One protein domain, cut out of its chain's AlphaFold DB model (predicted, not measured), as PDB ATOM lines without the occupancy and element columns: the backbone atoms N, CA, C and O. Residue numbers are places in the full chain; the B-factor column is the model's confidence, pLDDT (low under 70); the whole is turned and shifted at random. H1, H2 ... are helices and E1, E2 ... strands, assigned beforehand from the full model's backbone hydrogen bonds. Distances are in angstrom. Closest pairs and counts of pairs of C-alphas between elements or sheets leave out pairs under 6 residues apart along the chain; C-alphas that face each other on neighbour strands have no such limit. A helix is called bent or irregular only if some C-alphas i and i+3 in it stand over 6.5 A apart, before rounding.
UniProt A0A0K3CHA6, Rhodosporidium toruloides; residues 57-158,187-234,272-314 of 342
ATOM      1  N   VAL A  57     358.284 367.500 495.884       97.44
ATOM      2  CA  VAL A  57     357.639 366.266 496.353       97.44
ATOM      3  C   VAL A  57     357.548 366.260 497.875       97.44
ATOM      4  O   VAL A  57     358.573 366.188 498.550       97.44
ATOM      5  N   ASP A  58     356.332 366.291 498.411       96.56
ATOM      6  CA  ASP A  58     356.089 366.178 499.851       96.56
ATOM      7  C   ASP A  58     356.278 364.738 500.386       96.56
ATOM      8  O   ASP A  58     356.263 363.760 499.631       96.56
ATOM      9  N   ALA A  59     356.424 364.593 501.708       95.12
ATOM     10  CA  ALA A  59     356.505 363.294 502.376       95.12
ATOM     11  C   ALA A  59     355.272 362.420 502.099       95.12
ATOM     12  O   ALA A  59     355.423 361.225 501.842       95.12
ATOM     13  N   SER A  60     354.073 363.014 502.064       95.44
ATOM     14  CA  SER A  60     352.841 362.291 501.726       95.44
ATOM     15  C   SER A  60     352.922 361.622 500.357       95.44
ATOM     16  O   SER A  60     352.550 360.456 500.194       95.44
ATOM     17  N   ALA A  61     353.492 362.322 499.373       96.62
ATOM     18  CA  ALA A  61     353.645 361.790 498.033       96.62
ATOM     19  C   ALA A  61     354.667 360.635 497.989       96.62
ATOM     20  O   ALA A  61     354.473 359.627 497.307       96.62
ATOM     21  N   LEU A  62     355.752 360.751 498.756       96.69
ATOM     22  CA  LEU A  62     356.780 359.712 498.848       96.69
ATOM     23  C   LEU A  62     356.257 358.424 499.488       96.69
ATOM     24  O   LEU A  62     356.619 357.340 499.039       96.69
ATOM     25  N   VAL A  63     355.400 358.538 500.503       95.62
ATOM     26  CA  VAL A  63     354.848 357.391 501.238       95.62
ATOM     27  C   VAL A  63     353.725 356.711 500.459       95.62
ATOM     28  O   VAL A  63     353.711 355.488 500.344       95.62
ATOM     29  N   HIS A  64     352.786 357.484 499.910       95.44
ATOM     30  CA  HIS A  64     351.534 356.926 499.392       95.44
ATOM     31  C   HIS A  64     351.503 356.734 497.875       95.44
ATOM     32  O   HIS A  64     350.768 355.880 497.382       95.44
ATOM     33  N   VAL A  65     352.296 357.495 497.114       95.94
ATOM     34  CA  VAL A  65     352.237 357.493 495.637       95.94
ATOM     35  C   VAL A  65     353.597 357.269 494.990       95.94
ATOM     36  O   VAL A  65     353.843 357.653 493.844       95.94
ATOM     37  N   LEU A  66     354.462 356.538 495.690       96.19
ATOM     38  CA  LEU A  66     355.765 356.110 495.196       96.19
ATOM     39  C   LEU A  66     355.732 355.471 493.787       96.19
ATOM     40  O   LEU A  66     356.621 355.786 492.989       96.19
ATOM     41  N   PRO A  67     354.731 354.640 493.410       96.19
ATOM     42  CA  PRO A  67     354.625 354.104 492.050       96.19
ATOM     43  C   PRO A  67     354.550 355.186 490.963       96.19
ATOM     44  O   PRO A  67     355.175 355.050 489.908       96.19
ATOM     45  N   VAL A  68     353.832 356.281 491.230       97.06
ATOM     46  CA  VAL A  68     353.678 357.416 490.305       97.06
ATOM     47  C   VAL A  68     355.008 358.141 490.139       97.06
ATOM     48  O   VAL A  68     355.448 358.374 489.013       97.06
ATOM     49  N   LEU A  69     355.712 358.402 491.244       96.81
ATOM     50  CA  LEU A  69     357.024 359.055 491.215       96.81
ATOM     51  C   LEU A  69     358.058 358.217 490.449       96.81
ATOM     52  O   LEU A  69     358.771 358.740 489.590       96.81
ATOM     53  N   LYS A  70     358.099 356.898 490.692       95.81
ATOM     54  CA  LYS A  70     358.950 355.954 489.945       95.81
ATOM     55  C   LYS A  70     358.666 356.010 488.446       95.81
ATOM     56  O   LYS A  70     359.601 356.024 487.643       95.81
ATOM     57  N   ARG A  71     357.386 356.052 488.065       95.12
ATOM     58  CA  ARG A  71     356.965 356.178 486.668       95.12
ATOM     59  C   ARG A  71     357.428 357.504 486.058       95.12
ATOM     60  O   ARG A  71     358.075 357.469 485.017       95.12
ATOM     61  N   TRP A  72     357.193 358.639 486.716       95.31
ATOM     62  CA  TRP A  72     357.612 359.956 486.214       95.31
ATOM     63  C   TRP A  72     359.127 360.083 486.041       95.31
ATOM     64  O   TRP A  72     359.586 360.671 485.062       95.31
ATOM     65  N   ILE A  73     359.909 359.488 486.947       93.81
ATOM     66  CA  ILE A  73     361.371 359.422 486.822       93.81
ATOM     67  C   ILE A  73     361.769 358.606 485.588       93.81
ATOM     68  O   ILE A  73     362.646 359.027 484.836       93.81
ATOM     69  N   ARG A  74     361.127 357.459 485.331       91.44
ATOM     70  CA  ARG A  74     361.421 356.636 484.141       91.44
ATOM     71  C   ARG A  74     361.024 357.320 482.837       91.44
ATOM     72  O   ARG A  74     361.774 357.235 481.869       91.44
ATOM     73  N   GLU A  75     359.886 358.007 482.837       90.62
ATOM     74  CA  GLU A  75     359.389 358.803 481.708       90.62
ATOM     75  C   GLU A  75     360.194 360.090 481.482       90.62
ATOM     76  O   GLU A  75     359.985 360.762 480.478       90.62
ATOM     77  N   ASP A  76     361.134 360.432 482.377       90.62
ATOM     78  CA  ASP A  76     361.957 361.644 482.273       90.62
ATOM     79  C   ASP A  76     361.091 362.927 482.263       90.62
ATOM     80  O   ASP A  76     361.486 363.956 481.716       90.62
ATOM     81  N   ARG A  77     359.890 362.865 482.854       90.00
ATOM     82  CA  ARG A  77     358.835 363.879 482.687       90.00
ATOM     83  C   ARG A  77     359.090 365.159 483.483       90.00
ATOM     84  O   ARG A  77     358.821 366.249 482.993       90.00
ATOM     85  N   TYR A  78     359.612 365.018 484.699       93.94
ATOM     86  CA  TYR A  78     359.783 366.106 485.663       93.94
ATOM     87  C   TYR A  78     361.172 366.075 486.301       93.94
ATOM     88  O   TYR A  78     361.815 365.024 486.351       93.94
ATOM     89  N   GLN A  79     361.609 367.222 486.827       94.69
ATOM     90  CA  GLN A  79     362.693 367.281 487.804       94.69
ATOM     91  C   GLN A  79     362.078 367.354 489.206       94.69
ATOM     92  O   GLN A  79     361.506 368.365 489.602       94.69
ATOM     93  N   LEU A  80     362.179 366.264 489.956       96.94
ATOM     94  CA  LEU A  80     361.623 366.129 491.293       96.94
ATOM     95  C   LEU A  80     362.603 366.668 492.340       96.94
ATOM     96  O   LEU A  80     363.758 366.239 492.411       96.94
ATOM     97  N   VAL A  81     362.135 367.590 493.175       97.31
ATOM     98  CA  VAL A  81     362.895 368.158 494.291       97.31
ATOM     99  C   VAL A  81     362.240 367.738 495.597       97.31
ATOM    100  O   VAL A  81     361.064 367.999 495.815       97.31
ATOM    101  N   VAL A  82     362.995 367.079 496.471       97.44
ATOM    102  CA  VAL A  82     362.507 366.624 497.779       97.44
ATOM    103  C   VAL A  82     362.948 367.618 498.858       97.44
ATOM    104  O   VAL A  82     364.161 367.766 499.053       97.44
ATOM    105  N   PRO A  83     362.020 368.292 499.565       96.69
ATOM    106  CA  PRO A  83     362.351 369.178 500.675       96.69
ATOM    107  C   PRO A  83     363.105 368.460 501.796       96.69
ATOM    108  O   PRO A  83     362.844 367.292 502.093       96.69
ATOM    109  N   LEU A  84     363.998 369.173 502.484       92.25
ATOM    110  CA  LEU A  84     364.735 368.613 503.628       92.25
ATOM    111  C   LEU A  84     363.801 368.226 504.788       92.25
ATOM    112  O   LEU A  84     364.027 367.239 505.494       92.25
ATOM    113  N   SER A  85     362.716 368.979 504.958       92.06
ATOM    114  CA  SER A  85     361.643 368.682 505.910       92.06
ATOM    115  C   SER A  85     360.914 367.380 505.578       92.06
ATOM    116  O   SER A  85     360.669 366.593 506.488       92.06
ATOM    117  N   ALA A  86     360.665 367.081 504.299       94.19
ATOM    118  CA  ALA A  86     360.048 365.820 503.888       94.19
ATOM    119  C   ALA A  86     360.924 364.602 504.243       94.19
ATOM    120  O   ALA A  86     360.407 363.587 504.709       94.19
ATOM    121  N   LEU A  87     362.253 364.717 504.104       93.62
ATOM    122  CA  LEU A  87     363.193 363.676 504.548       93.62
ATOM    123  C   LEU A  87     363.120 363.460 506.066       93.62
ATOM    124  O   LEU A  87     363.059 362.323 506.531       93.62
ATOM    125  N   SER A  88     363.053 364.552 506.829       92.69
ATOM    126  CA  SER A  88     362.912 364.494 508.290       92.69
ATOM    127  C   SER A  88     361.582 363.848 508.704       92.69
ATOM    128  O   SER A  88     361.541 363.047 509.637       92.69
ATOM    129  N   THR A  89     360.494 364.144 507.988       93.88
ATOM    130  CA  THR A  89     359.188 363.506 508.197       93.88
ATOM    131  C   THR A  89     359.245 362.010 507.892       93.88
ATOM    132  O   THR A  89     358.749 361.218 508.690       93.88
ATOM    133  N   LEU A  90     359.910 361.584 506.810       94.88
ATOM    134  CA  LEU A  90     360.117 360.158 506.529       94.88
ATOM    135  C   LEU A  90     360.869 359.445 507.661       94.88
ATOM    136  O   LEU A  90     360.492 358.336 508.034       94.88
ATOM    137  N   ASP A  91     361.890 360.075 508.248       94.56
ATOM    138  CA  ASP A  91     362.620 359.511 509.389       94.56
ATOM    139  C   ASP A  91     361.740 359.320 510.632       94.56
ATOM    140  O   ASP A  91     361.906 358.342 511.368       94.56
ATOM    141  N   LEU A  92     360.779 360.221 510.857       93.19
ATOM    142  CA  LEU A  92     359.773 360.059 511.905       93.19
ATOM    143  C   LEU A  92     358.788 358.937 511.563       93.19
ATOM    144  O   LEU A  92     358.501 358.105 512.423       93.19
ATOM    145  N   LEU A  93     358.323 358.862 510.315       93.88
ATOM    146  CA  LEU A  93     357.374 357.842 509.856       93.88
ATOM    147  C   LEU A  93     357.965 356.423 509.874       93.88
ATOM    148  O   LEU A  93     357.226 355.460 510.056       93.88
ATOM    149  N   LYS A  94     359.294 356.262 509.838       95.12
ATOM    150  CA  LYS A  94     359.954 354.973 510.143       95.12
ATOM    151  C   LYS A  94     359.689 354.474 511.567       95.12
ATOM    152  O   LYS A  94     360.021 353.334 511.872       95.12
ATOM    153  N   LYS A  95     359.152 355.297 512.468       94.19
ATOM    154  CA  LYS A  95     358.745 354.898 513.825       94.19
ATOM    155  C   LYS A  95     357.229 354.721 513.956       94.19
ATOM    156  O   LYS A  95     356.770 354.358 515.034       94.19
ATOM    157  N   ALA A  96     356.475 354.987 512.888       92.69
ATOM    158  CA  ALA A  96     355.034 354.791 512.853       92.69
ATOM    159  C   ALA A  96     354.680 353.296 512.966       92.69
ATOM    160  O   ALA A  96     355.520 352.443 512.668       92.69
ATOM    161  N   PRO A  97     353.446 352.958 513.370       93.50
ATOM    162  CA  PRO A  97     352.936 351.597 513.252       93.50
ATOM    163  C   PRO A  97     352.772 351.175 511.780       93.50
ATOM    164  O   PRO A  97     352.680 352.003 510.868       93.50
ATOM    165  N   ASN A  98     352.711 349.864 511.540       92.50
ATOM    166  CA  ASN A  98     352.379 349.319 510.222       92.50
ATOM    167  C   ASN A  98     350.945 349.728 509.824       92.50
ATOM    168  O   ASN A  98     350.073 349.772 510.694       92.50
ATOM    169  N   PRO A  99     350.674 350.008 508.533       93.00
ATOM    170  CA  PRO A  99     351.557 349.810 507.374       93.00
ATOM    171  C   PRO A  99     352.482 350.997 507.041       93.00
ATOM    172  O   PRO A  99     353.342 350.870 506.172       93.00
ATOM    173  N   LEU A 100     352.338 352.148 507.711       92.81
ATOM    174  CA  LEU A 100     353.114 353.360 507.398       92.81
ATOM    175  C   LEU A 100     354.623 353.163 507.568       92.81
ATOM    176  O   LEU A 100     355.399 353.702 506.780       92.81
ATOM    177  N   HIS A 101     355.029 352.366 508.559       94.31
ATOM    178  CA  HIS A 101     356.424 351.984 508.772       94.31
ATOM    179  C   HIS A 101     357.087 351.450 507.495       94.31
ATOM    180  O   HIS A 101     358.141 351.938 507.083       94.31
ATOM    181  N   ASP A 102     356.460 350.451 506.871       95.69
ATOM    182  CA  ASP A 102     357.013 349.747 505.717       95.69
ATOM    183  C   ASP A 102     357.066 350.674 504.501       95.69
ATOM    184  O   ASP A 102     358.107 350.783 503.851       95.69
ATOM    185  N   LEU A 103     355.996 351.448 504.274       95.62
ATOM    186  CA  LEU A 103     355.940 352.451 503.207       95.62
ATOM    187  C   LEU A 103     357.034 353.518 503.357       95.62
ATOM    188  O   LEU A 103     357.726 353.840 502.389       95.62
ATOM    189  N   ALA A 104     357.251 354.039 504.568       96.12
ATOM    190  CA  ALA A 104     358.290 355.033 504.827       96.12
ATOM    191  C   ALA A 104     359.704 354.464 504.615       96.12
ATOM    192  O   ALA A 104     360.591 355.160 504.104       96.12
ATOM    193  N   ARG A 105     359.938 353.192 504.969       97.00
ATOM    194  CA  ARG A 105     361.225 352.521 504.719       97.00
ATOM    195  C   ARG A 105     361.473 352.281 503.242       97.00
ATOM    196  O   ARG A 105     362.594 352.505 502.789       97.00
ATOM    197  N   ASP A 106     360.457 351.870 502.498       96.06
ATOM    198  CA  ASP A 106     360.571 351.662 501.057       96.06
ATOM    199  C   ASP A 106     360.785 352.987 500.314       96.06
ATOM    200  O   ASP A 106     361.678 353.072 499.466       96.06
ATOM    201  N   ALA A 107     360.077 354.054 500.701       97.00
ATOM    202  CA  ALA A 107     360.315 355.404 500.192       97.00
ATOM    203  C   ALA A 107     361.743 355.893 500.488       97.00
ATOM    204  O   ALA A 107     362.412 356.434 499.607       97.00
ATOM    205  N   THR A 108     362.248 355.651 501.703       97.25
ATOM    206  CA  THR A 108     363.625 356.009 502.081       97.25
ATOM    207  C   THR A 108     364.651 355.269 501.231       97.25
ATOM    208  O   THR A 108     365.522 355.908 500.649       97.25
ATOM    209  N   ARG A 109     364.545 353.938 501.120       96.44
ATOM    210  CA  ARG A 109     365.466 353.123 500.307       96.44
ATOM    211  C   ARG A 109     365.477 353.581 498.854       96.44
ATOM    212  O   ARG A 109     366.531 353.665 498.228       96.44
ATOM    213  N   PHE A 110     364.296 353.888 498.320       95.81
ATOM    214  CA  PHE A 110     364.163 354.435 496.980       95.81
ATOM    215  C   PHE A 110     364.906 355.771 496.835       95.81
ATOM    216  O   PHE A 110     365.673 355.943 495.885       95.81
ATOM    217  N   LEU A 111     364.710 356.698 497.776       96.19
ATOM    218  CA  LEU A 111     365.376 357.998 497.765       96.19
ATOM    219  C   LEU A 111     366.890 357.884 497.895       96.19
ATOM    220  O   LEU A 111     367.589 358.545 497.139       96.19
ATOM    221  N   GLU A 112     367.402 357.043 498.792       95.44
ATOM    222  CA  GLU A 112     368.843 356.794 498.933       95.44
ATOM    223  C   GLU A 112     369.454 356.385 497.587       95.44
ATOM    224  O   GLU A 112     370.401 357.020 497.121       95.44
ATOM    225  N   GLY A 113     368.830 355.426 496.893       93.56
ATOM    226  CA  GLY A 113     369.262 355.011 495.559       93.56
ATOM    227  C   GLY A 113     369.245 356.150 494.531       93.56
ATOM    228  O   GLY A 113     370.205 356.320 493.782       93.56
ATOM    229  N   GLN A 114     368.185 356.965 494.498       93.75
ATOM    230  CA  GLN A 114     368.099 358.103 493.570       93.75
ATOM    231  C   GLN A 114     369.097 359.222 493.895       93.75
ATOM    232  O   GLN A 114     369.668 359.825 492.987       93.75
ATOM    233  N   LEU A 115     369.330 359.501 495.177       92.81
ATOM    234  CA  LEU A 115     370.272 360.527 495.616       92.81
ATOM    235  C   LEU A 115     371.717 360.119 495.337       92.81
ATOM    236  O   LEU A 115     372.518 360.968 494.948       92.81
ATOM    237  N   ASP A 116     372.051 358.836 495.458       92.25
ATOM    238  CA  ASP A 116     373.373 358.344 495.081       92.25
ATOM    239  C   ASP A 116     373.611 358.446 493.569       92.25
ATOM    240  O   ASP A 116     374.688 358.871 493.147       92.25
ATOM    241  N   ILE A 117     372.595 358.175 492.744       90.19
ATOM    242  CA  ILE A 117     372.659 358.427 491.294       90.19
ATOM    243  C   ILE A 117     372.860 359.916 491.016       90.19
ATOM    244  O   ILE A 117     373.735 360.282 490.233       90.19
ATOM    245  N   ALA A 118     372.101 360.792 491.680       90.06
ATOM    246  CA  ALA A 118     372.248 362.237 491.526       90.06
ATOM    247  C   ALA A 118     373.665 362.709 491.899       90.06
ATOM    248  O   ALA A 118     374.249 363.519 491.179       90.06
ATOM    249  N   ARG A 119     374.263 362.160 492.965       91.38
ATOM    250  CA  ARG A 119     375.660 362.434 493.347       91.38
ATOM    251  C   ARG A 119     376.653 361.959 492.287       91.38
ATOM    252  O   ARG A 119     377.577 362.696 491.955       91.38
ATOM    253  N   GLN A 120     376.462 360.763 491.730       91.38
ATOM    254  CA  GLN A 120     377.312 360.249 490.649       91.38
ATOM    255  C   GLN A 120     377.231 361.131 489.397       91.38
ATOM    256  O   GLN A 120     378.258 361.445 488.799       91.38
ATOM    257  N   ILE A 121     376.028 361.591 489.037       89.06
ATOM    258  CA  ILE A 121     375.820 362.549 487.944       89.06
ATOM    259  C   ILE A 121     376.561 363.861 488.242       89.06
ATOM    260  O   ILE A 121     377.309 364.348 487.400       89.06
ATOM    261  N   GLN A 122     376.412 364.417 489.445       90.12
ATOM    262  CA  GLN A 122     377.095 365.656 489.836       90.12
ATOM    263  C   GLN A 122     378.623 365.536 489.813       90.12
ATOM    264  O   GLN A 122     379.300 366.503 489.482       90.12
ATOM    265  N   ALA A 123     379.171 364.365 490.138       92.19
ATOM    266  CA  ALA A 123     380.609 364.123 490.090       92.19
ATOM    267  C   ALA A 123     381.147 363.942 488.658       92.19
ATOM    268  O   ALA A 123     382.320 364.216 488.404       92.19
ATOM    269  N   ALA A 124     380.319 363.457 487.731       90.12
ATOM    270  CA  ALA A 124     380.735 363.106 486.373       90.12
ATOM    271  C   ALA A 124     380.546 364.230 485.339       90.12
ATOM    272  O   ALA A 124     381.176 364.189 484.281       90.12
ATOM    273  N   PHE A 125     379.678 365.205 485.611       90.19
ATOM    274  CA  PHE A 125     379.256 366.219 484.641       90.19
ATOM    275  C   PHE A 125     379.443 367.648 485.170       90.19
ATOM    276  O   PHE A 125     379.579 367.873 486.371       90.19
ATOM    277  N   SER A 126     379.436 368.634 484.265       91.69
ATOM    278  CA  SER A 126     379.405 370.049 484.655       91.69
ATOM    279  C   SER A 126     378.119 370.363 485.442       91.69
ATOM    280  O   SER A 126     377.124 369.662 485.257       91.69
ATOM    281  N   PRO A 127     378.067 371.413 486.283       89.69
ATOM    282  CA  PRO A 127     376.863 371.719 487.061       89.69
ATOM    283  C   PRO A 127     375.588 371.881 486.219       89.69
ATOM    284  O   PRO A 127     374.526 371.426 486.636       89.69
ATOM    285  N   ALA A 128     375.692 372.486 485.031       87.44
ATOM    286  CA  ALA A 128     374.559 372.668 484.124       87.44
ATOM    287  C   ALA A 128     374.089 371.333 483.519       87.44
ATOM    288  O   ALA A 128     372.899 371.022 483.541       87.44
ATOM    289  N   ASP A 129     375.029 370.509 483.047       87.94
ATOM    290  CA  ASP A 129     374.716 369.196 482.474       87.94
ATOM    291  C   ASP A 129     374.194 368.219 483.532       87.94
ATOM    292  O   ASP A 129     373.303 367.409 483.266       87.94
ATOM    293  N   ALA A 130     374.757 368.283 484.740       88.94
ATOM    294  CA  ALA A 130     374.338 367.477 485.872       88.94
ATOM    295  C   ALA A 130     372.894 367.799 486.257       88.94
ATOM    296  O   ALA A 130     372.103 366.880 486.473       88.94
ATOM    297  N   ASP A 131     372.528 369.081 486.298       87.88
ATOM    298  CA  ASP A 131     371.169 369.508 486.625       87.88
ATOM    299  C   ASP A 131     370.153 369.001 485.590       87.88
ATOM    300  O   ASP A 131     369.153 368.392 485.964       87.88
ATOM    301  N   ALA A 132     370.464 369.110 484.295       87.56
ATOM    302  CA  ALA A 132     369.590 368.627 483.222       87.56
ATOM    303  C   ALA A 132     369.418 367.090 483.194       87.56
ATOM    304  O   ALA A 132     368.393 366.555 482.741       87.56
ATOM    305  N   ARG A 133     370.421 366.353 483.686       89.94
ATOM    306  CA  ARG A 133     370.398 364.884 483.799       89.94
ATOM    307  C   ARG A 133     369.738 364.391 485.083       89.94
ATOM    308  O   ARG A 133     369.251 363.261 485.112       89.94
ATOM    309  N   THR A 134     369.719 365.209 486.131       91.75
ATOM    310  CA  THR A 134     369.205 364.822 487.445       91.75
ATOM    311  C   THR A 134     367.682 364.884 487.458       91.75
ATOM    312  O   THR A 134     367.090 365.954 487.353       91.75
ATOM    313  N   ARG A 135     367.042 363.722 487.613       93.88
ATOM    314  CA  ARG A 135     365.574 363.582 487.636       93.88
ATOM    315  C   ARG A 135     364.977 363.757 489.021       93.88
ATOM    316  O   ARG A 135     363.870 364.259 489.138       93.88
ATOM    317  N   LEU A 136     365.690 363.319 490.054       95.69
ATOM    318  CA  LEU A 136     365.304 363.487 491.448       95.69
ATOM    319  C   LEU A 136     366.514 363.966 492.239       95.69
ATOM    320  O   LEU A 136     367.612 363.438 492.072       95.69
ATOM    321  N   ARG A 137     366.313 364.955 493.106       95.56
ATOM    322  CA  ARG A 137     367.337 365.438 494.035       95.56
ATOM    323  C   ARG A 137     366.734 365.973 495.321       95.56
ATOM    324  O   ARG A 137     365.567 366.350 495.365       95.56
ATOM    325  N   ALA A 138     367.567 366.070 496.347       96.00
ATOM    326  CA  ALA A 138     367.242 366.859 497.521       96.00
ATOM    327  C   ALA A 138     367.248 368.361 497.181       96.00
ATOM    328  O   ALA A 138     367.974 368.824 496.289       96.00
ATOM    329  N   GLN A 139     366.425 369.105 497.907       95.56
ATOM    330  CA  GLN A 139     366.419 370.561 497.945       95.56
ATOM    331  C   GLN A 139     367.800 371.105 498.352       95.56
ATOM    332  O   GLN A 139     368.447 370.581 499.261       95.56
ATOM    333  N   ARG A 140     368.259 372.165 497.679       93.94
ATOM    334  CA  ARG A 140     369.476 372.906 498.054       93.94
ATOM    335  C   ARG A 140     369.135 373.977 499.090       93.94
ATOM    336  O   ARG A 140     368.034 374.508 499.092       93.94
ATOM    337  N   GLN A 141     370.108 374.374 499.906       91.00
ATOM    338  CA  GLN A 141     369.913 375.418 500.929       91.00
ATOM    339  C   GLN A 141     369.480 376.776 500.354       91.00
ATOM    340  O   GLN A 141     368.827 377.551 501.036       91.00
ATOM    341  N   SER A 142     369.834 377.072 499.101       93.56
ATOM    342  CA  SER A 142     369.424 378.301 498.414       93.56
ATOM    343  C   SER A 142     368.018 378.224 497.812       93.56
ATOM    344  O   SER A 142     367.574 379.188 497.205       93.56
ATOM    345  N   GLU A 143     367.348 377.073 497.897       95.06
ATOM    346  CA  GLU A 143     366.046 376.830 497.275       95.06
ATOM    347  C   GLU A 143     364.904 376.943 498.287       95.06
ATOM    348  O   GLU A 143     364.010 376.093 498.348       95.06
ATOM    349  N   GLU A 144     364.966 377.990 499.105       94.75
ATOM    350  CA  GLU A 144     363.976 378.314 500.125       94.75
ATOM    351  C   GLU A 144     363.637 379.801 500.038       94.75
ATOM    352  O   GLU A 144     364.524 380.648 499.944       94.75
ATOM    353  N   MET A 145     362.347 380.127 500.091       96.06
ATOM    354  CA  MET A 145     361.905 381.510 500.237       96.06
ATOM    355  C   MET A 145     362.215 382.005 501.652       96.06
ATOM    356  O   MET A 145     362.018 381.270 502.628       96.06
ATOM    357  N   SER A 146     362.670 383.253 501.790       96.75
ATOM    358  CA  SER A 146     362.928 383.814 503.117       96.75
ATOM    359  C   SER A 146     361.627 383.924 503.913       96.75
ATOM    360  O   SER A 146     360.558 384.186 503.361       96.75
ATOM    361  N   TRP A 147     361.693 383.736 505.230       95.56
ATOM    362  CA  TRP A 147     360.482 383.734 506.054       95.56
ATOM    363  C   TRP A 147     359.722 385.070 506.002       95.56
ATOM    364  O   TRP A 147     358.497 385.087 505.925       95.56
ATOM    365  N   SER A 148     360.442 386.192 505.922       97.00
ATOM    366  CA  SER A 148     359.843 387.520 505.754       97.00
ATOM    367  C   SER A 148     359.098 387.695 504.426       97.00
ATOM    368  O   SER A 148     358.218 388.544 504.323       97.00
ATOM    369  N   GLU A 149     359.439 386.938 503.380       97.00
ATOM    370  CA  GLU A 149     358.664 386.914 502.132       97.00
ATOM    371  C   GLU A 149     357.429 386.025 502.260       97.00
ATOM    372  O   GLU A 149     356.360 386.413 501.789       97.00
ATOM    373  N   VAL A 150     357.541 384.890 502.959       96.81
ATOM    374  CA  VAL A 150     356.387 384.037 503.289       96.81
ATOM    375  C   VAL A 150     355.330 384.835 504.053       96.81
ATOM    376  O   VAL A 150     354.160 384.808 503.683       96.81
ATOM    377  N   GLU A 151     355.741 385.610 505.058       96.81
ATOM    378  CA  GLU A 151     354.856 386.482 505.846       96.81
ATOM    379  C   GLU A 151     354.117 387.519 504.991       96.81
ATOM    380  O   GLU A 151     352.952 387.809 505.247       96.81
ATOM    381  N   LYS A 152     354.748 388.049 503.935       96.88
ATOM    382  CA  LYS A 152     354.096 388.999 503.012       96.88
ATOM    383  C   LYS A 152     353.021 388.334 502.152       96.88
ATOM    384  O   LYS A 152     352.042 388.991 501.784       96.88
ATOM    385  N   LEU A 153     353.228 387.065 501.796       96.56
ATOM    386  CA  LEU A 153     352.302 386.277 500.980       96.56
ATOM    387  C   LEU A 153     351.152 385.679 501.797       96.56
ATOM    388  O   LEU A 153     350.106 385.388 501.217       96.56
ATOM    389  N   PHE A 154     351.339 385.520 503.108       96.81
ATOM    390  CA  PHE A 154     350.324 385.020 504.026       96.81
ATOM    391  C   PHE A 154     349.157 386.012 504.137       96.81
ATOM    392  O   PHE A 154     349.341 387.192 504.449       96.81
ATOM    393  N   LYS A 155     347.940 385.539 503.865       96.06
ATOM    394  CA  LYS A 155     346.695 386.310 503.944       96.06
ATOM    395  C   LYS A 155     345.641 385.506 504.680       96.06
ATOM    396  O   LYS A 155     345.514 384.309 504.469       96.06
ATOM    397  N   ILE A 156     344.872 386.186 505.516       93.94
ATOM    398  CA  ILE A 156     343.757 385.583 506.239       93.94
ATOM    399  C   ILE A 156     342.506 385.766 505.378       93.94
ATOM    400  O   ILE A 156     342.268 386.893 504.934       93.94
ATOM    401  N   PRO A 157     341.736 384.699 505.100       92.75
ATOM    402  CA  PRO A 157     340.480 384.819 504.368       92.75
ATOM    403  C   PRO A 157     339.505 385.795 505.036       92.75
ATOM    404  O   PRO A 157     339.443 385.892 506.263       92.75
ATOM    405  N   GLU A 158     338.715 386.504 504.231       90.81
ATOM    406  CA  GLU A 158     337.633 387.346 504.748       90.81
ATOM    407  C   GLU A 158     336.591 386.482 505.471       90.81
ATOM    408  O   GLU A 158     336.204 385.423 504.980       90.81
ATOM    409  N   ALA A 187     351.606 383.828 509.911       92.94
ATOM    410  CA  ALA A 187     352.456 382.804 509.298       92.94
ATOM    411  C   ALA A 187     353.236 381.994 510.354       92.94
ATOM    412  O   ALA A 187     353.564 380.828 510.132       92.94
ATOM    413  N   THR A 188     353.523 382.582 511.523       90.81
ATOM    414  CA  THR A 188     354.228 381.897 512.615       90.81
ATOM    415  C   THR A 188     353.397 380.812 513.297       90.81
ATOM    416  O   THR A 188     353.967 379.976 513.995       90.81
ATOM    417  N   ASP A 189     352.100 380.734 513.012       89.19
ATOM    418  CA  ASP A 189     351.230 379.656 513.482       89.19
ATOM    419  C   ASP A 189     351.280 378.426 512.562       89.19
ATOM    420  O   ASP A 189     350.787 377.357 512.916       89.19
ATOM    421  N   ILE A 190     351.956 378.521 511.405       89.88
ATOM    422  CA  ILE A 190     352.222 377.369 510.539       89.88
ATOM    423  C   ILE A 190     353.110 376.356 511.292       89.88
ATOM    424  O   ILE A 190     354.205 376.725 511.761       89.88
ATOM    425  N   PRO A 191     352.717 375.065 511.355       88.50
ATOM    426  CA  PRO A 191     353.485 374.010 511.996       88.50
ATOM    427  C   PRO A 191     354.910 373.944 511.461       88.50
ATOM    428  O   PRO A 191     355.145 373.929 510.252       88.50
ATOM    429  N   ARG A 192     355.888 373.865 512.371       87.00
ATOM    430  CA  ARG A 192     357.320 373.916 512.019       87.00
ATOM    431  C   ARG A 192     357.724 372.886 510.962       87.00
ATOM    432  O   ARG A 192     358.559 373.199 510.122       87.00
ATOM    433  N   HIS A 193     357.122 371.697 510.987       86.25
ATOM    434  CA  HIS A 193     357.415 370.630 510.029       86.25
ATOM    435  C   HIS A 193     356.939 370.947 508.597       86.25
ATOM    436  O   HIS A 193     357.514 370.420 507.654       86.25
ATOM    437  N   LEU A 194     355.959 371.844 508.420       91.06
ATOM    438  CA  LEU A 194     355.460 372.270 507.104       91.06
ATOM    439  C   LEU A 194     356.193 373.490 506.543       91.06
ATOM    440  O   LEU A 194     356.177 373.708 505.334       91.06
ATOM    441  N   ARG A 195     356.835 374.297 507.399       92.81
ATOM    442  CA  ARG A 195     357.422 375.589 507.000       92.81
ATOM    443  C   ARG A 195     358.430 375.461 505.866       92.81
ATOM    444  O   ARG A 195     358.292 376.161 504.871       92.81
ATOM    445  N   SER A 196     359.389 374.545 505.992       92.44
ATOM    446  CA  SER A 196     360.423 374.343 504.966       92.44
ATOM    447  C   SER A 196     359.818 373.831 503.650       92.44
ATOM    448  O   SER A 196     360.163 374.350 502.590       92.44
ATOM    449  N   THR A 197     358.846 372.911 503.691       94.81
ATOM    450  CA  THR A 197     358.127 372.465 502.483       94.81
ATOM    451  C   THR A 197     357.388 373.622 501.810       94.81
ATOM    452  O   THR A 197     357.501 373.795 500.598       94.81
ATOM    453  N   ILE A 198     356.685 374.456 502.583       96.06
ATOM    454  CA  ILE A 198     356.003 375.651 502.070       96.06
ATOM    455  C   ILE A 198     357.024 376.611 501.452       96.06
ATOM    456  O   ILE A 198     356.873 376.977 500.293       96.06
ATOM    457  N   GLN A 199     358.105 376.959 502.155       96.62
ATOM    458  CA  GLN A 199     359.169 377.825 501.628       96.62
ATOM    459  C   GLN A 199     359.757 377.300 500.313       96.62
ATOM    460  O   GLN A 199     360.019 378.091 499.406       96.62
ATOM    461  N   CYS A 200     359.937 375.981 500.198       96.88
ATOM    462  CA  CYS A 200     360.406 375.326 498.981       96.88
ATOM    463  C   CYS A 200     359.408 375.496 497.826       96.88
ATOM    464  O   CYS A 200     359.775 375.971 496.750       96.88
ATOM    465  N   ILE A 201     358.131 375.171 498.057       96.88
ATOM    466  CA  ILE A 201     357.060 375.301 497.055       96.88
ATOM    467  C   ILE A 201     356.930 376.754 496.595       96.88
ATOM    468  O   ILE A 201     356.904 377.022 495.395       96.88
ATOM    469  N   LEU A 202     356.904 377.698 497.539       96.19
ATOM    470  CA  LEU A 202     356.799 379.128 497.262       96.19
ATOM    471  C   LEU A 202     357.974 379.640 496.423       96.19
ATOM    472  O   LEU A 202     357.765 380.422 495.497       96.19
ATOM    473  N   HIS A 203     359.194 379.185 496.717       96.25
ATOM    474  CA  HIS A 203     360.393 379.551 495.965       96.25
ATOM    475  C   HIS A 203     360.352 379.052 494.515       96.25
ATOM    476  O   HIS A 203     360.638 379.809 493.583       96.25
ATOM    477  N   PHE A 204     359.974 377.792 494.295       95.06
ATOM    478  CA  PHE A 204     359.870 377.265 492.934       95.06
ATOM    479  C   PHE A 204     358.680 377.860 492.174       95.06
ATOM    480  O   PHE A 204     358.798 378.108 490.978       95.06
ATOM    481  N   HIS A 205     357.584 378.193 492.859       93.88
ATOM    482  CA  HIS A 205     356.450 378.898 492.261       93.88
ATOM    483  C   HIS A 205     356.800 380.333 491.845       93.88
ATOM    484  O   HIS A 205     356.487 380.745 490.727       93.88
ATOM    485  N   SER A 206     357.502 381.097 492.688       92.75
ATOM    486  CA  SER A 206     357.961 382.440 492.310       92.75
ATOM    487  C   SER A 206     358.968 382.389 491.154       92.75
ATOM    488  O   SER A 206     358.888 383.202 490.232       92.75
ATOM    489  N   SER A 207     359.860 381.396 491.156       91.38
ATOM    490  CA  SER A 207     360.845 381.170 490.093       91.38
ATOM    491  C   SER A 207     360.213 380.735 488.767       91.38
ATOM    492  O   SER A 207     360.663 381.153 487.703       91.38
ATOM    493  N   ALA A 208     359.158 379.918 488.795       88.00
ATOM    494  CA  ALA A 208     358.430 379.531 487.589       88.00
ATOM    495  C   ALA A 208     357.769 380.758 486.942       88.00
ATOM    496  O   ALA A 208     357.964 381.014 485.751       88.00
ATOM    497  N   ARG A 209     357.109 381.600 487.749       85.44
ATOM    498  CA  ARG A 209     356.436 382.818 487.274       85.44
ATOM    499  C   ARG A 209     357.377 383.872 486.702       85.44
ATOM    500  O   ARG A 209     356.983 384.592 485.789       85.44
ATOM    501  N   THR A 210     358.607 383.983 487.207       85.00
ATOM    502  CA  THR A 210     359.600 384.895 486.611       85.00
ATOM    503  C   THR A 210     360.062 384.414 485.240       85.00
ATOM    504  O   THR A 210     360.338 385.241 484.374       85.00
ATOM    505  N   THR A 211     360.106 383.098 485.011       83.38
ATOM    506  CA  THR A 211     360.461 382.535 483.699       83.38
ATOM    507  C   THR A 211     359.300 382.513 482.708       83.38
ATOM    508  O   THR A 211     359.516 382.741 481.520       83.38
ATOM    509  N   SER A 212     358.078 382.269 483.182       80.69
ATOM    510  CA  SER A 212     356.866 382.194 482.369       80.69
ATOM    511  C   SER A 212     355.672 382.724 483.176       80.69
ATOM    512  O   SER A 212     355.092 381.995 483.979       80.69
ATOM    513  N   PRO A 213     355.281 383.999 482.995       77.56
ATOM    514  CA  PRO A 213     354.233 384.627 483.803       77.56
ATOM    515  C   PRO A 213     352.841 384.001 483.654       77.56
ATOM    516  O   PRO A 213     351.989 384.216 484.512       77.56
ATOM    517  N   SER A 214     352.600 383.265 482.563       76.50
ATOM    518  CA  SER A 214     351.347 382.553 482.293       76.50
ATOM    519  C   SER A 214     351.350 381.103 482.784       76.50
ATOM    520  O   SER A 214     350.349 380.411 482.611       76.50
ATOM    521  N   ASP A 215     352.472 380.618 483.324       76.81
ATOM    522  CA  ASP A 215     352.576 379.247 483.802       76.81
ATOM    523  C   ASP A 215     351.955 379.115 485.196       76.81
ATOM    524  O   ASP A 215     352.494 379.595 486.192       76.81
ATOM    525  N   ASN A 216     350.785 378.478 485.234       78.44
ATOM    526  CA  ASN A 216     350.043 378.156 486.454       78.44
ATOM    527  C   ASN A 216     350.159 376.662 486.787       78.44
ATOM    528  O   ASN A 216     349.239 376.060 487.361       78.44
ATOM    529  N   SER A 217     351.241 376.024 486.341       82.81
ATOM    530  CA  SER A 217     351.466 374.623 486.620       82.81
ATOM    531  C   SER A 217     351.706 374.396 488.123       82.81
ATOM    532  O   SER A 217     352.346 375.207 488.801       82.81
ATOM    533  N   PRO A 218     351.168 373.301 488.690       83.88
ATOM    534  CA  PRO A 218     351.311 373.060 490.114       83.88
ATOM    535  C   PRO A 218     352.750 372.729 490.491       83.88
ATOM    536  O   PRO A 218     353.336 371.792 489.961       83.88
ATOM    537  N   VAL A 219     353.316 373.432 491.461       90.06
ATOM    538  CA  VAL A 219     354.718 373.216 491.836       90.06
ATOM    539  C   VAL A 219     354.863 372.109 492.869       90.06
ATOM    540  O   VAL A 219     355.743 371.265 492.732       90.06
ATOM    541  N   GLY A 220     354.011 372.073 493.892       91.06
ATOM    542  CA  GLY A 220     354.033 371.010 494.893       91.06
ATOM    543  C   GLY A 220     353.275 369.764 494.438       91.06
ATOM    544  O   GLY A 220     352.297 369.849 493.701       91.06
ATOM    545  N   ILE A 221     353.707 368.598 494.902       93.88
ATOM    546  CA  ILE A 221     353.043 367.311 494.713       93.88
ATOM    547  C   ILE A 221     352.717 366.755 496.089       93.88
ATOM    548  O   ILE A 221     353.614 366.586 496.919       93.88
ATOM    549  N   VAL A 222     351.447 366.432 496.301       94.00
ATOM    550  CA  VAL A 222     350.955 365.866 497.559       94.00
ATOM    551  C   VAL A 222     350.045 364.676 497.298       94.00
ATOM    552  O   VAL A 222     349.486 364.515 496.208       94.00
ATOM    553  N   TYR A 223     349.858 363.867 498.334       90.88
ATOM    554  CA  TYR A 223     348.774 362.901 498.399       90.88
ATOM    555  C   TYR A 223     347.801 363.311 499.503       90.88
ATOM    556  O   TYR A 223     348.205 363.450 500.657       90.88
ATOM    557  N   LYS A 224     346.530 363.513 499.147       84.25
ATOM    558  CA  LYS A 224     345.473 363.776 500.126       84.25
ATOM    559  C   LYS A 224     344.968 362.458 500.678       84.25
ATOM    560  O   LYS A 224     344.399 361.650 499.938       84.25
ATOM    561  N   SER A 225     345.197 362.245 501.963       71.56
ATOM    562  CA  SER A 225     344.526 361.182 502.684       71.56
ATOM    563  C   SER A 225     343.142 361.745 502.983       71.56
ATOM    564  O   SER A 225     343.040 362.790 503.601       71.56
ATOM    565  N   LEU A 226     342.052 361.130 502.529       64.88
ATOM    566  CA  LEU A 226     340.690 361.620 502.823       64.88
ATOM    567  C   LEU A 226     340.316 361.463 504.317       64.88
ATOM    568  O   LEU A 226     339.177 361.150 504.643       64.88
ATOM    569  N   LEU A 227     341.289 361.574 505.216       64.44
ATOM    570  CA  LEU A 227     341.119 361.559 506.651       64.44
ATOM    571  C   LEU A 227     340.586 362.921 507.075       64.44
ATOM    572  O   LEU A 227     341.097 363.956 506.644       64.44
ATOM    573  N   ASP A 228     339.605 362.899 507.968       59.38
ATOM    574  CA  ASP A 228     339.139 364.082 508.682       59.38
ATOM    575  C   ASP A 228     340.230 364.514 509.673       59.38
ATOM    576  O   ASP A 228     340.157 364.264 510.875       59.38
ATOM    577  N   THR A 229     341.319 365.094 509.168       56.25
ATOM    578  CA  THR A 229     342.315 365.728 510.029       56.25
ATOM    579  C   THR A 229     341.701 367.012 510.576       56.25
ATOM    580  O   THR A 229     341.255 367.837 509.768       56.25
ATOM    581  N   PRO A 230     341.675 367.221 511.906       58.31
ATOM    582  CA  PRO A 230     341.158 368.458 512.471       58.31
ATOM    583  C   PRO A 230     341.935 369.652 511.897       58.31
ATOM    584  O   PRO A 230     343.131 369.516 511.602       58.31
ATOM    585  N   PRO A 231     341.293 370.823 511.726       60.47
ATOM    586  CA  PRO A 231     341.962 372.009 511.217       60.47
ATOM    587  C   PRO A 231     343.244 372.263 512.031       60.47
ATOM    588  O   PRO A 231     343.170 372.408 513.255       60.47
ATOM    589  N   PRO A 232     344.428 372.321 511.396       58.66
ATOM    590  CA  PRO A 232     345.726 372.283 512.085       58.66
ATOM    591  C   PRO A 232     346.012 373.492 513.000       58.66
ATOM    592  O   PRO A 232     347.064 373.557 513.633       58.66
ATOM    593  N   LEU A 233     345.079 374.443 513.093       57.47
ATOM    594  CA  LEU A 233     345.156 375.625 513.949       57.47
ATOM    595  C   LEU A 233     344.464 375.468 515.315       57.47
ATOM    596  O   LEU A 233     344.681 376.316 516.177       57.47
ATOM    597  N   ALA A 234     343.702 374.395 515.560       56.38
ATOM    598  CA  ALA A 234     342.979 374.221 516.825       56.38
ATOM    599  C   ALA A 234     343.918 374.080 518.040       56.38
ATOM    600  O   ALA A 234     343.699 374.716 519.069       56.38
ATOM    601  N   LEU A 272     349.446 359.836 511.167       86.62
ATOM    602  CA  LEU A 272     348.482 359.937 510.072       86.62
ATOM    603  C   LEU A 272     348.448 361.365 509.539       86.62
ATOM    604  O   LEU A 272     348.617 361.558 508.339       86.62
ATOM    605  N   ALA A 273     348.362 362.360 510.423       85.62
ATOM    606  CA  ALA A 273     348.455 363.759 510.018       85.62
ATOM    607  C   ALA A 273     349.792 364.060 509.316       85.62
ATOM    608  O   ALA A 273     349.803 364.690 508.262       85.62
ATOM    609  N   LEU A 274     350.912 363.541 509.841       86.00
ATOM    610  CA  LEU A 274     352.248 363.735 509.256       86.00
ATOM    611  C   LEU A 274     352.454 363.041 507.901       86.00
ATOM    612  O   LEU A 274     353.269 363.500 507.103       86.00
ATOM    613  N   SER A 275     351.782 361.913 507.659       86.31
ATOM    614  CA  SER A 275     351.844 361.202 506.371       86.31
ATOM    615  C   SER A 275     350.839 361.738 505.351       86.31
ATOM    616  O   SER A 275     350.977 361.473 504.159       86.31
ATOM    617  N   SER A 276     349.868 362.530 505.798       85.94
ATOM    618  CA  SER A 276     348.876 363.174 504.949       85.94
ATOM    619  C   SER A 276     349.403 364.481 504.345       85.94
ATOM    620  O   SER A 276     350.092 365.264 504.998       85.94
ATOM    621  N   GLY A 277     349.069 364.746 503.082       90.25
ATOM    622  CA  GLY A 277     349.332 366.033 502.434       90.25
ATOM    623  C   GLY A 277     348.276 367.093 502.758       90.25
ATOM    624  O   GLY A 277     348.305 368.184 502.182       90.25
ATOM    625  N   ASP A 278     347.321 366.780 503.636       90.50
ATOM    626  CA  ASP A 278     346.111 367.572 503.857       90.50
ATOM    627  C   ASP A 278     346.392 368.854 504.621       90.50
ATOM    628  O   ASP A 278     345.959 369.917 504.181       90.50
ATOM    629  N   ALA A 279     347.216 368.801 505.671       89.25
ATOM    630  CA  ALA A 279     347.634 370.002 506.388       89.25
ATOM    631  C   ALA A 279     348.393 370.968 505.461       89.25
ATOM    632  O   ALA A 279     348.089 372.160 505.413       89.25
ATOM    633  N   LEU A 280     349.336 370.455 504.660       92.19
ATOM    634  CA  LEU A 280     350.060 371.260 503.674       92.19
ATOM    635  C   LEU A 280     349.106 371.873 502.640       92.19
ATOM    636  O   LEU A 280     349.206 373.065 502.339       92.19
ATOM    637  N   SER A 281     348.168 371.073 502.124       92.75
ATOM    638  CA  SER A 281     347.156 371.556 501.188       92.75
ATOM    639  C   SER A 281     346.275 372.625 501.795       92.75
ATOM    640  O   SER A 281     346.025 373.611 501.111       92.75
ATOM    641  N   TYR A 282     345.821 372.433 503.028       91.38
ATOM    642  CA  TYR A 282     344.998 373.382 503.752       91.38
ATOM    643  C   TYR A 282     345.732 374.709 503.922       91.38
ATOM    644  O   TYR A 282     345.211 375.742 503.516       91.38
ATOM    645  N   TYR A 283     346.970 374.704 504.434       92.69
ATOM    646  CA  TYR A 283     347.703 375.957 504.632       92.69
ATOM    647  C   TYR A 283     347.908 376.714 503.321       92.69
ATOM    648  O   TYR A 283     347.668 377.919 503.278       92.69
ATOM    649  N   LEU A 284     348.304 376.017 502.250       94.38
ATOM    650  CA  LEU A 284     348.524 376.634 500.941       94.38
ATOM    651  C   LEU A 284     347.229 377.157 500.306       94.38
ATOM    652  O   LEU A 284     347.233 378.270 499.787       94.38
ATOM    653  N   SER A 285     346.124 376.407 500.362       92.12
ATOM    654  CA  SER A 285     344.850 376.854 499.780       92.12
ATOM    655  C   SER A 285     344.194 377.979 500.571       92.12
ATOM    656  O   SER A 285     343.541 378.836 499.984       92.12
ATOM    657  N   THR A 286     344.353 377.965 501.893       92.25
ATOM    658  CA  THR A 286     343.663 378.886 502.796       92.25
ATOM    659  C   THR A 286     344.423 380.193 502.952       92.25
ATOM    660  O   THR A 286     343.840 381.263 502.804       92.25
ATOM    661  N   PHE A 287     345.729 380.126 503.231       94.94
ATOM    662  CA  PHE A 287     346.494 381.306 503.638       94.94
ATOM    663  C   PHE A 287     347.385 381.895 502.546       94.94
ATOM    664  O   PHE A 287     347.991 382.944 502.753       94.94
ATOM    665  N   PHE A 288     347.463 381.266 501.371       95.69
ATOM    666  CA  PHE A 288     348.259 381.765 500.245       95.69
ATOM    667  C   PHE A 288     347.410 381.941 498.971       95.69
ATOM    668  O   PHE A 288     347.757 381.407 497.917       95.69
ATOM    669  N   PRO A 289     346.327 382.745 499.011       93.69
ATOM    670  CA  PRO A 289     345.392 382.899 497.888       93.69
ATOM    671  C   PRO A 289     346.018 383.546 496.644       93.69
ATOM    672  O   PRO A 289     345.484 383.437 495.544       93.69
ATOM    673  N   SER A 290     347.171 384.210 496.793       90.50
ATOM    674  CA  SER A 290     347.938 384.775 495.672       90.50
ATOM    675  C   SER A 290     348.570 383.712 494.762       90.50
ATOM    676  O   SER A 290     349.127 384.047 493.713       90.50
ATOM    677  N   ILE A 291     348.499 382.442 495.159       89.88
ATOM    678  CA  ILE A 291     349.106 381.316 494.466       89.88
ATOM    679  C   ILE A 291     347.995 380.473 493.866       89.88
ATOM    680  O   ILE A 291     347.300 379.730 494.556       89.88
ATOM    681  N   SER A 292     347.819 380.593 492.555       87.25
ATOM    682  CA  SER A 292     346.887 379.754 491.818       87.25
ATOM    683  C   SER A 292     347.457 378.346 491.694       87.25
ATOM    684  O   SER A 292     348.551 378.178 491.162       87.25
ATOM    685  N   ASN A 293     346.692 377.342 492.126       88.06
ATOM    686  CA  ASN A 293     347.013 375.929 491.914       88.06
ATOM    687  C   ASN A 293     348.407 375.516 492.452       88.06
ATOM    688  O   ASN A 293     349.208 374.961 491.706       88.06
ATOM    689  N   PRO A 294     348.725 375.763 493.741       89.56
ATOM    690  CA  PRO A 294     350.057 375.489 494.293       89.56
ATOM    691  C   PRO A 294     350.442 374.008 494.253       89.56
ATOM    692  O   PRO A 294     351.630 373.681 494.264       89.56
ATOM    693  N   LEU A 295     349.448 373.118 494.258       94.38
ATOM    694  CA  LEU A 295     349.618 371.695 494.501       94.38
ATOM    695  C   LEU A 295     348.925 370.849 493.439       94.38
ATOM    696  O   LEU A 295     347.755 371.054 493.124       94.38
ATOM    697  N   TYR A 296     349.626 369.824 492.970       95.75
ATOM    698  CA  TYR A 296     349.054 368.692 492.265       95.75
ATOM    699  C   TYR A 296     348.752 367.590 493.279       95.75
ATOM    700  O   TYR A 296     349.665 366.994 493.856       95.75
ATOM    701  N   VAL A 297     347.466 367.328 493.500       95.44
ATOM    702  CA  VAL A 297     347.018 366.194 494.312       95.44
ATOM    703  C   VAL A 297     346.958 364.968 493.412       95.44
ATOM    704  O   VAL A 297     346.144 364.927 492.489       95.44
ATOM    705  N   ILE A 298     347.804 363.971 493.672       95.12
ATOM    706  CA  ILE A 298     347.812 362.738 492.877       95.12
ATOM    707  C   ILE A 298     346.553 361.919 493.207       95.12
ATOM    708  O   ILE A 298     346.396 361.495 494.356       95.12
ATOM    709  N   PRO A 299     345.659 361.656 492.234       94.81
ATOM    710  CA  PRO A 299     344.464 360.862 492.479       94.81
ATOM    711  C   PRO A 299     344.817 359.378 492.635       94.81
ATOM    712  O   PRO A 299     345.717 358.860 491.971       94.81
ATOM    713  N   SER A 300     344.049 358.652 493.451       91.88
ATOM    714  CA  SER A 300     344.239 357.210 493.681       91.88
ATOM    715  C   SER A 300     344.206 356.383 492.387       91.88
ATOM    716  O   SER A 300     344.931 355.397 492.256       91.88
ATOM    717  N   THR A 301     343.439 356.815 491.384       95.38
ATOM    718  CA  THR A 301     343.388 356.180 490.059       95.38
ATOM    719  C   THR A 301     344.729 356.233 489.326       95.38
ATOM    720  O   THR A 301     345.095 355.267 488.656       95.38
ATOM    721  N   GLU A 302     345.492 357.323 489.470       95.62
ATOM    722  CA  GLU A 302     346.833 357.443 488.885       95.62
ATOM    723  C   GLU A 302     347.822 356.509 489.593       95.62
ATOM    724  O   GLU A 302     348.659 355.891 488.934       95.62
ATOM    725  N   VAL A 303     347.670 356.324 490.908       94.38
ATOM    726  CA  VAL A 303     348.474 355.378 491.697       94.38
ATOM    727  C   VAL A 303     348.261 353.950 491.213       94.38
ATOM    728  O   VAL A 303     349.229 353.252 490.915       94.38
ATOM    729  N   VAL A 304     347.001 353.528 491.064       94.56
ATOM    730  CA  VAL A 304     346.659 352.189 490.560       94.56
ATOM    731  C   VAL A 304     347.216 351.982 489.151       94.56
ATOM    732  O   VAL A 304     347.855 350.962 488.892       94.56
ATOM    733  N   ALA A 305     347.042 352.968 488.265       96.44
ATOM    734  CA  ALA A 305     347.552 352.911 486.897       96.44
ATOM    735  C   ALA A 305     349.091 352.851 486.837       96.44
ATOM    736  O   ALA A 305     349.661 352.132 486.012       96.44
ATOM    737  N   ALA A 306     349.789 353.588 487.704       94.94
ATOM    738  CA  ALA A 306     351.247 353.553 487.784       94.94
ATOM    739  C   ALA A 306     351.753 352.209 488.326       94.94
ATOM    740  O   ALA A 306     352.693 351.641 487.770       94.94
ATOM    741  N   SER A 307     351.095 351.657 489.346       93.81
ATOM    742  CA  SER A 307     351.405 350.327 489.877       93.81
ATOM    743  C   SER A 307     351.190 349.230 488.834       93.81
ATOM    744  O   SER A 307     352.065 348.389 488.640       93.81
ATOM    745  N   SER A 308     350.068 349.243 488.102       95.38
ATOM    746  CA  SER A 308     349.828 348.265 487.031       95.38
ATOM    747  C   SER A 308     350.858 348.389 485.909       95.38
ATOM    748  O   SER A 308     351.340 347.380 485.398       95.38
ATOM    749  N   TRP A 309     351.246 349.620 485.560       95.00
ATOM    750  CA  TRP A 309     352.291 349.874 484.572       95.00
ATOM    751  C   TRP A 309     353.657 349.325 485.017       95.00
ATOM    752  O   TRP A 309     354.328 348.656 484.231       95.00
ATOM    753  N   LEU A 310     354.053 349.534 486.278       91.00
ATOM    754  CA  LEU A 310     355.303 348.992 486.826       91.00
ATOM    755  C   LEU A 310     355.313 347.459 486.827       91.00
ATOM    756  O   LEU A 310     356.321 346.859 486.448       91.00
ATOM    757  N   LYS A 311     354.189 346.828 487.186       91.94
ATOM    758  CA  LYS A 311     354.034 345.366 487.144       91.94
ATOM    759  C   LYS A 311     354.153 344.824 485.720       91.94
ATOM    760  O   LYS A 311     354.890 343.867 485.499       91.94
ATOM    761  N   ALA A 312     353.506 345.464 484.745       93.88
ATOM    762  CA  ALA A 312     353.611 345.073 483.340       93.88
ATOM    763  C   ALA A 312     355.055 345.193 482.813       93.88
ATOM    764  O   ALA A 312     355.536 344.301 482.118       93.88
ATOM    765  N   GLN A 313     355.776 346.255 483.194       92.50
ATOM    766  CA  GLN A 313     357.197 346.425 482.862       92.50
ATOM    767  C   GLN A 313     358.073 345.323 483.476       92.50
ATOM    768  O   GLN A 313     358.969 344.804 482.810       92.50
ATOM    769  N   ALA A 314     357.809 344.945 484.730       87.81
ATOM    770  CA  ALA A 314     358.514 343.855 485.399       87.81
ATOM    771  C   ALA A 314     358.306 342.519 484.669       87.81
ATOM    772  O   ALA A 314     359.275 341.839 484.338       87.81
TER     773      ALA A 314
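Overview. This is residues 57 to 158, 187 to 234 and 272 to 314 of the 342 residues of a protein of Rhodosporidium toruloides (UniProt A0A0K3CHA6). A twisted row of short strands runs through the middle, made of the two parallel pairs E2 with E1 and E3 with E4, with Val 57 between E1 and E3, and helices cover it on two sides. H1, H2 and the long H4 lie on one side and H7 and H9 on the other; H3 crosses one end of this core, while H10 packs on H2 and H6 on H7 at the outside. The printed part has 193 residues with ten named helices and four named strands, in the order H1 H2 E1 H3 H4 H5 E2 H6 H7 E3 H8 H9 E4 H10, and its class is mostly helix. It is compact, with a radius of gyration of the C-alphas of 16.7 A, and spans 52 by 42 by 28 A.

Along the chain. One sheet is E1, residues 78 to 82, 12.4 A long, with E2, residues 136 to 138. The other is E3, residues 220 to 222, with E4, residues 295 to 297. The longest helix by residues is H4, residues 100 to 124, 36.1 A from C-alpha 100 at (353.114, 353.360, 507.398) to C-alpha 124 at (380.735, 363.106, 486.373). Before it come H1, residues 59 to 64, beginning at C-alpha 59 (356.505, 363.294, 502.376), H2, residues 66 to 74, and H3, residues 84 to 93, 14.5 A long. After it come H5, residues 127 to 133, H6, residues 147 to 153, and H7, residues 192 to 211, 29.8 A long. H7 is irregular, but only just: C-alphas 193 and 196 are 7.0 A apart. H8 is residues 272 to 275, H9 residues 278 to 287, and H10 residues 300 to 314, 21.2 A long, ending at C-alpha 314 (358.514, 343.855, 485.399).

Arrangement. E1 and E2 are parallel at 26 degrees, with N 82 and O 137 within hydrogen-bond range at 2.9 A. With H3, H4 and H5 they form a strand-helix-strand unit, two parallel neighbour strands with helices between them along the chain. The closest C-alphas of H4 and E2 are those of Leu 115 and Arg 137, 5.9 A apart. E1 and E3 are near each other, with 6 pairs of C-alphas within 10 A. E3 and E4 are parallel at 26 degrees, with N 296 and O 220 at 2.8 A. The C-alphas of Ala 61 in H1 and Val 222 in E3 come to 4.9 A, and those of Ile 201 in H7 and Gly 220 in E3 to 5.7 A. H3 is the hub, touching H1, H4, H7 and H8. Its closest C-alphas to H1 are those of Ala 86 and Ala 59, 4.6 A apart. H3 and H4 form a helical hairpin at a shallow tilt of 34 degrees, only just short of steep, opposite ways; H4 touches H3 with residues 100 to 108 alone, closest at Ala 104 and Leu 90, 5.7 A between C-alphas. H5 touches H4, with the C-alphas of Ala 130 and Gln 122 at 5.2 A. H10 touches H2 at a steep tilt of 58 degrees, with the C-alphas of Ala 306 and Val 68 at 5.2 A. H7 only just touches H6 and H9, with 3 pairs of C-alphas within 8 A each; the closest are Gln 199 and Val 150, 7.0 A, and Leu 194 and Leu 280, 6.5 A. H4 and H7 are apart. Every O i to N i+4 pair is within hydrogen-bond range in H1, H2, H3, H4, H5, H9 and H10; H6 has 2 of 3, H7 has 14 of 16, and H8 is too short for such a pair.

Size, cuts and confidence. The two C-alphas farthest apart, those of Ala 124 and Glu 158, are 52.8 A from each other. Residues 159 to 186 are not printed, with 16.2 A between C-alphas 158 and 187, and residues 235 to 271 are not printed, with 16.7 A between C-alphas 234 and 272. Of the links that are printed whole, none is long. The mean pLDDT of the printed part is 90.9; residues 226 to 234 are under 70, and they belong to the stretch 223 to 234, which has no named element.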